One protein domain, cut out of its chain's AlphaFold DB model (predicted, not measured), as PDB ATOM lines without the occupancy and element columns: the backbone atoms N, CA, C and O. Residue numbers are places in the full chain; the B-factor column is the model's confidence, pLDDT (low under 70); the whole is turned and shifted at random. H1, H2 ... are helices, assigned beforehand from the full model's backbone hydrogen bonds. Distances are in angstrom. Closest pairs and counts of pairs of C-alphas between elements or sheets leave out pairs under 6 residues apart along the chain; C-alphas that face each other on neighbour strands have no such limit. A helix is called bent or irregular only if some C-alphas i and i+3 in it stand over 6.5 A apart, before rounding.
ATOM      1  N   HIS A  93     -13.996  -1.713  33.143       93.00
ATOM      2  CA  HIS A  93     -13.912  -0.257  32.991       93.00
ATOM      3  C   HIS A  93     -15.227   0.383  32.548       93.00
ATOM      4  O   HIS A  93     -15.358   1.605  32.609       93.00
ATOM      5  N   ASP A  94     -16.219  -0.408  32.150       92.06
ATOM      6  CA  ASP A  94     -17.484   0.066  31.595       92.06
ATOM      7  C   ASP A  94     -18.175   1.110  32.472       92.06
ATOM      8  O   ASP A  94     -18.617   2.156  31.996       92.06
ATOM      9  N   GLN A  95     -18.261   0.842  33.776       93.94
ATOM     10  CA  GLN A  95     -18.913   1.758  34.707       93.94
ATOM     11  C   GLN A  95     -18.162   3.090  34.803       93.94
ATOM     12  O   GLN A  95     -18.784   4.155  34.788       93.94
ATOM     13  N   GLN A  96     -16.829   3.046  34.856       94.62
ATOM     14  CA  GLN A  96     -15.986   4.240  34.922       94.62
ATOM     15  C   GLN A  96     -16.061   5.043  33.619       94.62
ATOM     16  O   GLN A  96     -16.211   6.265  33.654       94.62
ATOM     17  N   ILE A  97     -16.040   4.361  32.473       93.94
ATOM     18  CA  ILE A  97     -16.195   4.972  31.151       93.94
ATOM     19  C   ILE A  97     -17.557   5.654  31.052       93.94
ATOM     20  O   ILE A  97     -17.618   6.840  30.728       93.94
ATOM     21  N   ARG A  98     -18.645   4.962  31.416       95.75
ATOM     22  CA  ARG A  98     -19.996   5.543  31.434       95.75
ATOM     23  C   ARG A  98     -20.076   6.750  32.363       95.75
ATOM     24  O   ARG A  98     -20.662   7.762  31.985       95.75
ATOM     25  N   LYS A  99     -19.465   6.685  33.549       96.31
ATOM     26  CA  LYS A  99     -19.408   7.813  34.490       96.31
ATOM     27  C   LYS A  99     -18.697   9.019  33.875       96.31
ATOM     28  O   LYS A  99     -19.239  10.123  33.901       96.31
ATOM     29  N   HIS A 100     -17.518   8.824  33.288       96.06
ATOM     30  CA  HIS A 100     -16.762   9.901  32.648       96.06
ATOM     31  C   HIS A 100     -17.480  10.473  31.428       96.06
ATOM     32  O   HIS A 100     -17.505  11.692  31.252       96.06
ATOM     33  N   TRP A 101     -18.089   9.614  30.614       96.31
ATOM     34  CA  TRP A 101     -18.886  10.029  29.470       96.31
ATOM     35  C   TRP A 101     -20.058  10.905  29.906       96.31
ATOM     36  O   TRP A 101     -20.184  12.033  29.435       96.31
ATOM     37  N   LYS A 102     -20.854  10.444  30.880       96.50
ATOM     38  CA  LYS A 102     -21.977  11.208  31.438       96.50
ATOM     39  C   LYS A 102     -21.525  12.547  32.017       96.50
ATOM     40  O   LYS A 102     -22.148  13.564  31.735       96.50
ATOM     41  N   ALA A 103     -20.421  12.577  32.764       94.56
ATOM     42  CA  ALA A 103     -19.888  13.816  33.329       94.56
ATOM     43  C   ALA A 103     -19.465  14.819  32.238       94.56
ATOM     44  O   ALA A 103     -19.779  16.008  32.327       94.56
ATOM     45  N   LYS A 104     -18.785  14.348  31.184       95.62
ATOM     46  CA  LYS A 104     -18.389  15.189  30.044       95.62
ATOM     47  C   LYS A 104     -19.599  15.681  29.256       95.62
ATOM     48  O   LYS A 104     -19.670  16.871  28.964       95.62
ATOM     49  N   ALA A 105     -20.552  14.799  28.965       95.75
ATOM     50  CA  ALA A 105     -21.783  15.137  28.259       95.75
ATOM     51  C   ALA A 105     -22.606  16.174  29.037       95.75
ATOM     52  O   ALA A 105     -23.001  17.191  28.474       95.75
ATOM     53  N   ALA A 106     -22.774  15.984  30.348       94.69
ATOM     54  CA  ALA A 106     -23.469  16.936  31.210       94.69
ATOM     55  C   ALA A 106     -22.778  18.307  31.223       94.69
ATOM     56  O   ALA A 106     -23.438  19.342  31.111       94.69
ATOM     57  N   LYS A 107     -21.440  18.336  31.307       94.38
ATOM     58  CA  LYS A 107     -20.666  19.583  31.236       94.38
ATOM     59  C   LYS A 107     -20.838  20.281  29.886       94.38
ATOM     60  O   LYS A 107     -21.027  21.496  29.857       94.38
ATOM     61  N   LEU A 108     -20.780  19.530  28.787       95.50
ATOM     62  CA  LEU A 108     -20.956  20.066  27.440       95.50
ATOM     63  C   LEU A 108     -22.351  20.673  27.270       95.50
ATOM     64  O   LEU A 108     -22.464  21.826  26.859       95.50
ATOM     65  N   LEU A 109     -23.390  19.934  27.662       94.44
ATOM     66  CA  LEU A 109     -24.775  20.388  27.587       94.44
ATOM     67  C   LEU A 109     -24.999  21.647  28.430       94.44
ATOM     68  O   LEU A 109     -25.562  22.625  27.942       94.44
ATOM     69  N   ARG A 110     -24.493  21.670  29.669       91.94
ATOM     70  CA  ARG A 110     -24.565  22.849  30.542       91.94
ATOM     71  C   ARG A 110     -23.924  24.074  29.894       91.94
ATOM     72  O   ARG A 110     -24.510  25.153  29.923       91.94
ATOM     73  N   ASN A 111     -22.731  23.918  29.324       91.44
ATOM     74  CA  ASN A 111     -22.019  25.018  28.676       91.44
ATOM     75  C   ASN A 111     -22.762  25.511  27.435       91.44
ATOM     76  O   ASN A 111     -22.926  26.716  27.261       91.44
ATOM     77  N   MET A 112     -23.252  24.590  26.604       93.50
ATOM     78  CA  MET A 112     -24.049  24.930  25.429       93.50
ATOM     79  C   MET A 112     -25.288  25.729  25.835       93.50
ATOM     80  O   MET A 112     -25.472  26.841  25.352       93.50
ATOM     81  N   MET A 113     -26.076  25.236  26.794       92.25
ATOM     82  CA  MET A 113     -27.281  25.927  27.265       92.25
ATOM     83  C   MET A 113     -26.976  27.272  27.931       92.25
ATOM     84  O   MET A 113     -27.739  28.225  27.774       92.25
ATOM     85  N   TYR A 114     -25.842  27.397  28.626       90.75
ATOM     86  CA  TYR A 114     -25.376  28.686  29.135       90.75
ATOM     87  C   TYR A 114     -25.129  29.688  27.998       90.75
ATOM     88  O   TYR A 114     -25.561  30.837  28.086       90.75
ATOM     89  N   HIS A 115     -24.471  29.262  26.916       91.50
ATOM     90  CA  HIS A 115     -24.248  30.113  25.748       91.50
ATOM     91  C   HIS A 115     -25.544  30.469  25.029       91.50
ATOM     92  O   HIS A 115     -25.698  31.617  24.617       91.50
ATOM     93  N   VAL A 116     -26.474  29.519  24.910       92.62
ATOM     94  CA  VAL A 116     -27.805  29.778  24.356       92.62
ATOM     95  C   VAL A 116     -28.496  30.871  25.160       92.62
ATOM     96  O   VAL A 116     -28.879  31.883  24.589       92.62
ATOM     97  N   ARG A 117     -28.559  30.740  26.490       91.31
ATOM     98  CA  ARG A 117     -29.180  31.755  27.350       91.31
ATOM     99  C   ARG A 117     -28.509  33.113  27.244       91.31
ATOM    100  O   ARG A 117     -29.187  34.124  27.105       91.31
ATOM    101  N   LYS A 118     -27.176  33.148  27.311       89.69
ATOM    102  CA  LYS A 118     -26.415  34.402  27.254       89.69
ATOM    103  C   LYS A 118     -26.696  35.183  25.966       89.69
ATOM    104  O   LYS A 118     -26.703  36.408  25.999       89.69
ATOM    105  N   ASN A 119     -26.923  34.478  24.862       89.38
ATOM    106  CA  ASN A 119     -27.155  35.077  23.550       89.38
ATOM    107  C   ASN A 119     -28.624  35.019  23.113       89.38
ATOM    108  O   ASN A 119     -28.916  35.346  21.969       89.38
ATOM    109  N   ALA A 120     -29.555  34.634  23.989       86.06
ATOM    110  CA  ALA A 120     -30.942  34.373  23.604       86.06
ATOM    111  C   ALA A 120     -31.622  35.598  22.964       86.06
ATOM    112  O   ALA A 120     -32.422  35.448  22.050       86.06
ATOM    113  N   LYS A 121     -31.232  36.809  23.388       80.81
ATOM    114  CA  LYS A 121     -31.760  38.088  22.883       80.81
ATOM    115  C   LYS A 121     -31.105  38.576  21.584       80.81
ATOM    116  O   LYS A 121     -31.626  39.489  20.960       80.81
ATOM    117  N   THR A 122     -29.950  38.029  21.200       84.62
ATOM    118  CA  THR A 122     -29.134  38.557  20.086       84.62
ATOM    119  C   THR A 122     -28.879  37.539  18.985       84.62
ATOM    120  O   THR A 122     -28.739  37.910  17.824       84.62
ATOM    121  N   LYS A 123     -28.781  36.253  19.330       86.38
ATOM    122  CA  LYS A 123     -28.455  35.182  18.392       86.38
ATOM    123  C   LYS A 123     -29.058  33.857  18.848       86.38
ATOM    124  O   LYS A 123     -28.455  33.117  19.631       86.38
ATOM    125  N   ARG A 124     -30.222  33.530  18.286       89.69
ATOM    126  CA  ARG A 124     -30.843  32.207  18.411       89.69
ATOM    127  C   ARG A 124     -30.046  31.165  17.602       89.69
ATOM    128  O   ARG A 124     -29.680  31.438  16.458       89.69
ATOM    129  N   PRO A 125     -29.767  29.965  18.144       89.44
ATOM    130  CA  PRO A 125     -29.208  28.863  17.364       89.44
ATOM    131  C   PRO A 125     -30.227  28.295  16.369       89.44
ATOM    132  O   PRO A 125     -31.392  28.121  16.712       89.44
ATOM    133  N   ILE A 126     -29.767  27.918  15.172       92.88
ATOM    134  CA  ILE A 126     -30.620  27.392  14.085       92.88
ATOM    135  C   ILE A 126     -31.387  26.129  14.511       92.88
ATOM    136  O   ILE A 126     -32.527  25.934  14.109       92.88
ATOM    137  N   TRP A 127     -30.778  25.299  15.358       93.44
ATOM    138  CA  TRP A 127     -31.334  24.020  15.806       93.44
ATOM    139  C   TRP A 127     -32.394  24.132  16.915       93.44
ATOM    140  O   TRP A 127     -33.000  23.121  17.249       93.44
ATOM    141  N   ILE A 128     -32.620  25.319  17.499       92.44
ATOM    142  CA  ILE A 128     -33.719  25.543  18.454       92.44
ATOM    143  C   ILE A 128     -34.816  26.317  17.734       92.44
ATOM    144  O   ILE A 128     -34.555  27.467  17.382       92.44
ATOM    145  N   PRO A 129     -36.014  25.751  17.549       94.31
ATOM    146  CA  PRO A 129     -37.170  26.475  17.027       94.31
ATOM    147  C   PRO A 129     -37.464  27.776  17.797       94.31
ATOM    148  O   PRO A 129     -37.115  27.927  18.969       94.31
ATOM    149  N   GLU A 130     -38.033  28.767  17.120       92.50
ATOM    150  CA  GLU A 130     -38.218  30.106  17.696       92.50
ATOM    151  C   GLU A 130     -39.277  30.150  18.798       92.50
ATOM    152  O   GLU A 130     -39.058  30.765  19.838       92.50
ATOM    153  N   ASP A 131     -40.376  29.432  18.601       93.81
ATOM    154  CA  ASP A 131     -41.405  29.161  19.602       93.81
ATOM    155  C   ASP A 131     -40.793  28.599  20.894       93.81
ATOM    156  O   ASP A 131     -40.971  29.177  21.967       93.81
ATOM    157  N   VAL A 132     -39.967  27.556  20.781       93.81
ATOM    158  CA  VAL A 132     -39.278  26.945  21.926       93.81
ATOM    159  C   VAL A 132     -38.326  27.940  22.591       93.81
ATOM    160  O   VAL A 132     -38.252  28.007  23.819       93.81
ATOM    161  N   MET A 133     -37.600  28.741  21.806       93.12
ATOM    162  CA  MET A 133     -36.707  29.767  22.348       93.12
ATOM    163  C   MET A 133     -37.469  30.810  23.170       93.12
ATOM    164  O   MET A 133     -37.032  31.155  24.267       93.12
ATOM    165  N   ASN A 134     -38.611  31.278  22.671       92.56
ATOM    166  CA  ASN A 134     -39.432  32.274  23.350       92.56
ATOM    167  C   ASN A 134     -39.998  31.734  24.667       92.56
ATOM    168  O   ASN A 134     -39.920  32.422  25.687       92.56
ATOM    169  N   THR A 135     -40.469  30.482  24.686       93.81
ATOM    170  CA  THR A 135     -40.901  29.815  25.923       93.81
ATOM    171  C   THR A 135     -39.765  29.732  26.941       93.81
ATOM    172  O   THR A 135     -39.941  30.123  28.093       93.81
ATOM    173  N   MET A 136     -38.567  29.304  26.520       92.25
ATOM    174  CA  MET A 136     -37.408  29.226  27.417       92.25
ATOM    175  C   MET A 136     -37.002  30.591  27.982       92.25
ATOM    176  O   MET A 136     -36.634  30.680  29.153       92.25
ATOM    177  N   ILE A 137     -37.033  31.651  27.167       91.44
ATOM    178  CA  ILE A 137     -36.742  33.015  27.631       91.44
ATOM    179  C   ILE A 137     -37.761  33.429  28.694       91.44
ATOM    180  O   ILE A 137     -37.355  33.912  29.750       91.44
ATOM    181  N   GLY A 138     -39.050  33.174  28.449       92.06
ATOM    182  CA  GLY A 138     -40.115  33.438  29.416       92.06
ATOM    183  C   GLY A 138     -39.868  32.741  30.753       92.06
ATOM    184  O   GLY A 138     -39.912  33.382  31.799       92.06
ATOM    185  N   GLU A 139     -39.510  31.454  30.729       91.06
ATOM    186  CA  GLU A 139     -39.163  30.704  31.941       91.06
ATOM    187  C   GLU A 139     -37.920  31.255  32.652       91.06
ATOM    188  O   GLU A 139     -37.882  31.316  33.882       91.06
ATOM    189  N   TRP A 140     -36.887  31.670  31.911       90.81
ATOM    190  CA  TRP A 140     -35.659  32.211  32.503       90.81
ATOM    191  C   TRP A 140     -35.840  33.593  33.132       90.81
ATOM    192  O   TRP A 140     -35.114  33.914  34.076       90.81
ATOM    193  N   ASP A 141     -36.785  34.391  32.638       89.31
ATOM    194  CA  ASP A 141     -37.092  35.711  33.190       89.31
ATOM    195  C   ASP A 141     -37.986  35.643  34.443       89.31
ATOM    196  O   ASP A 141     -38.114  36.648  35.150       89.31
ATOM    197  N   THR A 142     -38.518  34.461  34.789       93.31
ATOM    198  CA  THR A 142     -39.265  34.256  36.040       93.31
ATOM    199  C   THR A 142     -38.400  34.487  37.283       93.31
ATOM    200  O   THR A 142     -37.225  34.108  37.358       93.31
ATOM    201  N   GLU A 143     -39.001  35.073  38.319       91.69
ATOM    202  CA  GLU A 143     -38.325  35.332  39.597       91.69
ATOM    203  C   GLU A 143     -37.892  34.042  40.307       91.69
ATOM    204  O   GLU A 143     -36.831  33.987  40.936       91.69
ATOM    205  N   GLU A 144     -38.653  32.958  40.142       91.25
ATOM    206  CA  GLU A 144     -38.269  31.643  40.653       91.25
ATOM    207  C   GLU A 144     -36.949  31.158  40.056       91.25
ATOM    208  O   GLU A 144     -36.087  30.630  40.769       91.25
ATOM    209  N   TYR A 145     -36.777  31.345  38.746       87.94
ATOM    210  CA  TYR A 145     -35.563  30.949  38.056       87.94
ATOM    211  C   TYR A 145     -34.363  31.775  38.523       87.94
ATOM    212  O   TYR A 145     -33.314  31.211  38.853       87.94
ATOM    213  N   LYS A 146     -34.525  33.097  38.642       90.25
ATOM    214  CA  LYS A 146     -33.484  33.998  39.162       90.25
ATOM    215  C   LYS A 146     -33.080  33.627  40.587       90.25
ATOM    216  O   LYS A 146     -31.889  33.509  40.874       90.25
ATOM    217  N   LYS A 147     -34.046  33.332  41.463       92.62
ATOM    218  CA  LYS A 147     -33.776  32.879  42.836       92.62
ATOM    219  C   LYS A 147     -32.976  31.575  42.856       92.62
ATOM    220  O   LYS A 147     -31.972  31.482  43.563       92.62
ATOM    221  N   LYS A 148     -33.365  30.584  42.043       88.88
ATOM    222  CA  LYS A 148     -32.618  29.319  41.890       88.88
ATOM    223  C   LYS A 148     -31.196  29.569  41.376       88.88
ATOM    224  O   LYS A 148     -30.249  28.949  41.861       88.88
ATOM    225  N   GLN A 149     -31.024  30.496  40.436       87.19
ATOM    226  CA  GLN A 149     -29.714  30.869  39.910       87.19
ATOM    227  C   GLN A 149     -28.821  31.508  40.982       87.19
ATOM    228  O   GLN A 149     -27.647  31.149  41.075       87.19
ATOM    229  N   GLU A 150     -29.352  32.416  41.801       90.25
ATOM    230  CA  GLU A 150     -28.600  33.045  42.893       90.25
ATOM    231  C   GLU A 150     -28.181  32.034  43.963       90.25
ATOM    232  O   GLU A 150     -27.027  32.029  44.391       90.25
ATOM    233  N   ILE A 151     -29.069  31.107  44.334       90.06
ATOM    234  CA  ILE A 151     -28.724  30.003  45.242       90.06
ATOM    235  C   ILE A 151     -27.591  29.158  44.642       90.06
ATOM    236  O   ILE A 151     -26.596  28.889  45.312       90.06
ATOM    237  N   ALA A 152     -27.691  28.786  43.363       84.56
ATOM    238  CA  ALA A 152     -26.664  27.994  42.694       84.56
ATOM    239  C   ALA A 152     -25.311  28.725  42.595       84.56
ATOM    240  O   ALA A 152     -24.264  28.086  42.705       84.56
ATOM    241  N   LYS A 153     -25.314  30.053  42.408       85.50
ATOM    242  CA  LYS A 153     -24.095  30.873  42.461       85.50
ATOM    243  C   LYS A 153     -23.472  30.829  43.853       85.50
ATOM    244  O   LYS A 153     -22.282  30.553  43.945       85.50
ATOM    245  N   LYS A 154     -24.266  31.036  44.909       86.44
ATOM    246  CA  LYS A 154     -23.802  30.999  46.306       86.44
ATOM    247  C   LYS A 154     -23.218  29.636  46.677       86.44
ATOM    248  O   LYS A 154     -22.086  29.568  47.139       86.44
ATOM    249  N   ILE A 155     -23.927  28.546  46.376       85.12
ATOM    250  CA  ILE A 155     -23.439  27.176  46.611       85.12
ATOM    251  C   ILE A 155     -22.149  26.911  45.819       85.12
ATOM    252  O   ILE A 155     -21.194  26.347  46.340       85.12
ATOM    253  N   GLY A 156     -22.088  27.340  44.555       77.50
ATOM    254  CA  GLY A 156     -20.900  27.163  43.717       77.50
ATOM    255  C   GLY A 156     -19.700  28.049  44.085       77.50
ATOM    256  O   GLY A 156     -18.619  27.831  43.528       77.50
ATOM    257  N   LEU A 157     -19.885  29.059  44.941       71.75
ATOM    258  CA  LEU A 157     -18.808  29.834  45.565       71.75
ATOM    259  C   LEU A 157     -18.323  29.128  46.834       71.75
ATOM    260  O   LEU A 157     -17.137  28.838  46.919       71.75
ATOM    261  N   LEU A 158     -19.245  28.705  47.706       66.19
ATOM    262  CA  LEU A 158     -18.937  27.947  48.928       66.19
ATOM    263  C   LEU A 158     -18.127  26.670  48.638       66.19
ATOM    264  O   LEU A 158     -17.062  26.460  49.202       66.19
ATOM    265  N   ILE A 159     -18.545  25.870  47.651       65.06
ATOM    266  CA  ILE A 159     -17.827  24.637  47.267       65.06
ATOM    267  C   ILE A 159     -16.431  24.928  46.676       65.06
ATOM    268  O   ILE A 159     -15.569  24.050  46.653       65.06
ATOM    269  N   ARG A 160     -16.190  26.138  46.152       59.75
ATOM    270  CA  ARG A 160     -14.876  26.540  45.622       59.75
ATOM    271  C   ARG A 160     -13.947  27.103  46.696       59.75
ATOM    272  O   ARG A 160     -12.739  26.994  46.512       59.75
ATOM    273  N   GLU A 161     -14.487  27.681  47.764       54.72
ATOM    274  CA  GLU A 161     -13.722  28.205  48.902       54.72
ATOM    275  C   GLU A 161     -13.243  27.067  49.823       54.72
ATOM    276  O   GLU A 161     -12.077  27.054  50.209       54.72
ATOM    277  N   ASP A 162     -14.056  26.022  50.023       50.72
ATOM    278  CA  ASP A 162     -13.702  24.830  50.821       50.72
ATOM    279  C   ASP A 162     -12.617  23.924  50.193       50.72
ATOM    280  O   ASP A 162     -12.230  22.910  50.766       50.72
ATOM    281  N   GLN A 163     -12.132  24.240  48.988       50.62
ATOM    282  CA  GLN A 163     -11.056  23.496  48.309       50.62
ATOM    283  C   GLN A 163      -9.695  24.213  48.389       50.62
ATOM    284  O   GLN A 163      -8.759  23.807  47.698       50.62
TER     285      GLN A 163
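What this domain is: This is residues 93 to 163 of the 165 residues of an uncharacterized protein of Senna tora (UniProt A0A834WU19). Three helices make an open U with no packed core. Long H1 is one arm and H3 the other, while short H2 forms the base between the last end of H1 and the first end of H3, and the space between the two arms is empty. Residues 93 to 114 of H1 stick out from the base as one free arm, and residues 150 to 163, of which 150 to 161 belong to H3, stick out as the other. The printed part has 71 residues with three named helices, in the order H1, H2, H3 along the chain, and no named strand, and its class is all helix. It is loose, with a radius of gyration of the C-alphas of 15.7 A, and its C-alphas span 42 by 30 by 18 A along their three main axes.

Where its parts are: The longest helix by residues is H1, residues 93 to 118, from His 93 to Lys 118. Its 26 residues cover 37.3 A from first to last C-alpha, starting with C-alpha 93 at (-13.912, -0.257, 32.991) and ending with C-alpha 118 at (-26.415, 34.402, 27.254). Residues 119 to 129 follow with no named element. H2, residues 130 to 141, has 12 residues and is 16.5 A long from first to last C-alpha, and its C-alpha 130 is at (-38.218, 30.106, 17.696). After Thr 142 comes H3, residues 143 to 161, with 19 residues and 27.3 A from first to last C-alpha. H3 ends with C-alpha 161 at (-13.722, 28.205, 48.902), and residues 162 and 163 come after it. No helix is bent or irregular.

How they stand to each other: H1 touches no helix, but it is near H2. These two are close but not clearly touching, with 1 pair of C-alphas within 8 A. Their closest C-alphas are those of Arg 117 and Ile 137, 7.7 A apart. The lines of H1 and H2 are about perpendicular, at 88 degrees, and their centres are 22.7 A apart. H2 and H3 are close but not clearly touching as well, with 2 pairs of C-alphas within 8 A. Their closest C-alphas are those of Glu 139 and Tyr 145, 7.1 A apart. H2 and H3 run the same way at a steep tilt of 68 degrees, only just short of about perpendicular, and their centres are 21.3 A apart. H1 and H3 are apart, with no C-alpha of the one within 8 A of the other. Among the stretches that stand free are residues 141 to 148, of which 143 to 148 belong to H3. Every O i to N i+4 pair is within hydrogen-bond range in H1 and H2, and 14 of 15 such pairs are in H3.

The domain as a whole: The two C-alphas farthest apart are those of His 93 and Glu 143, at 43.7 A, while the first and last printed C-alphas, those of His 93 and Gln 163, are 28.4 A apart. The printed part has no cut and runs from residue 93 to residue 163 of a full chain of 165 residues. The link from H1 to H2 is long, with 11 residues between them, and the link from H2 to H3 is tight, with 1 residue between them. The mean pLDDT of the printed part is 88.3. It is 94 in H1, 92 in H2 and 81 in H3. Confidence in the model is low, under 70, at 6 residues, 158 to 163.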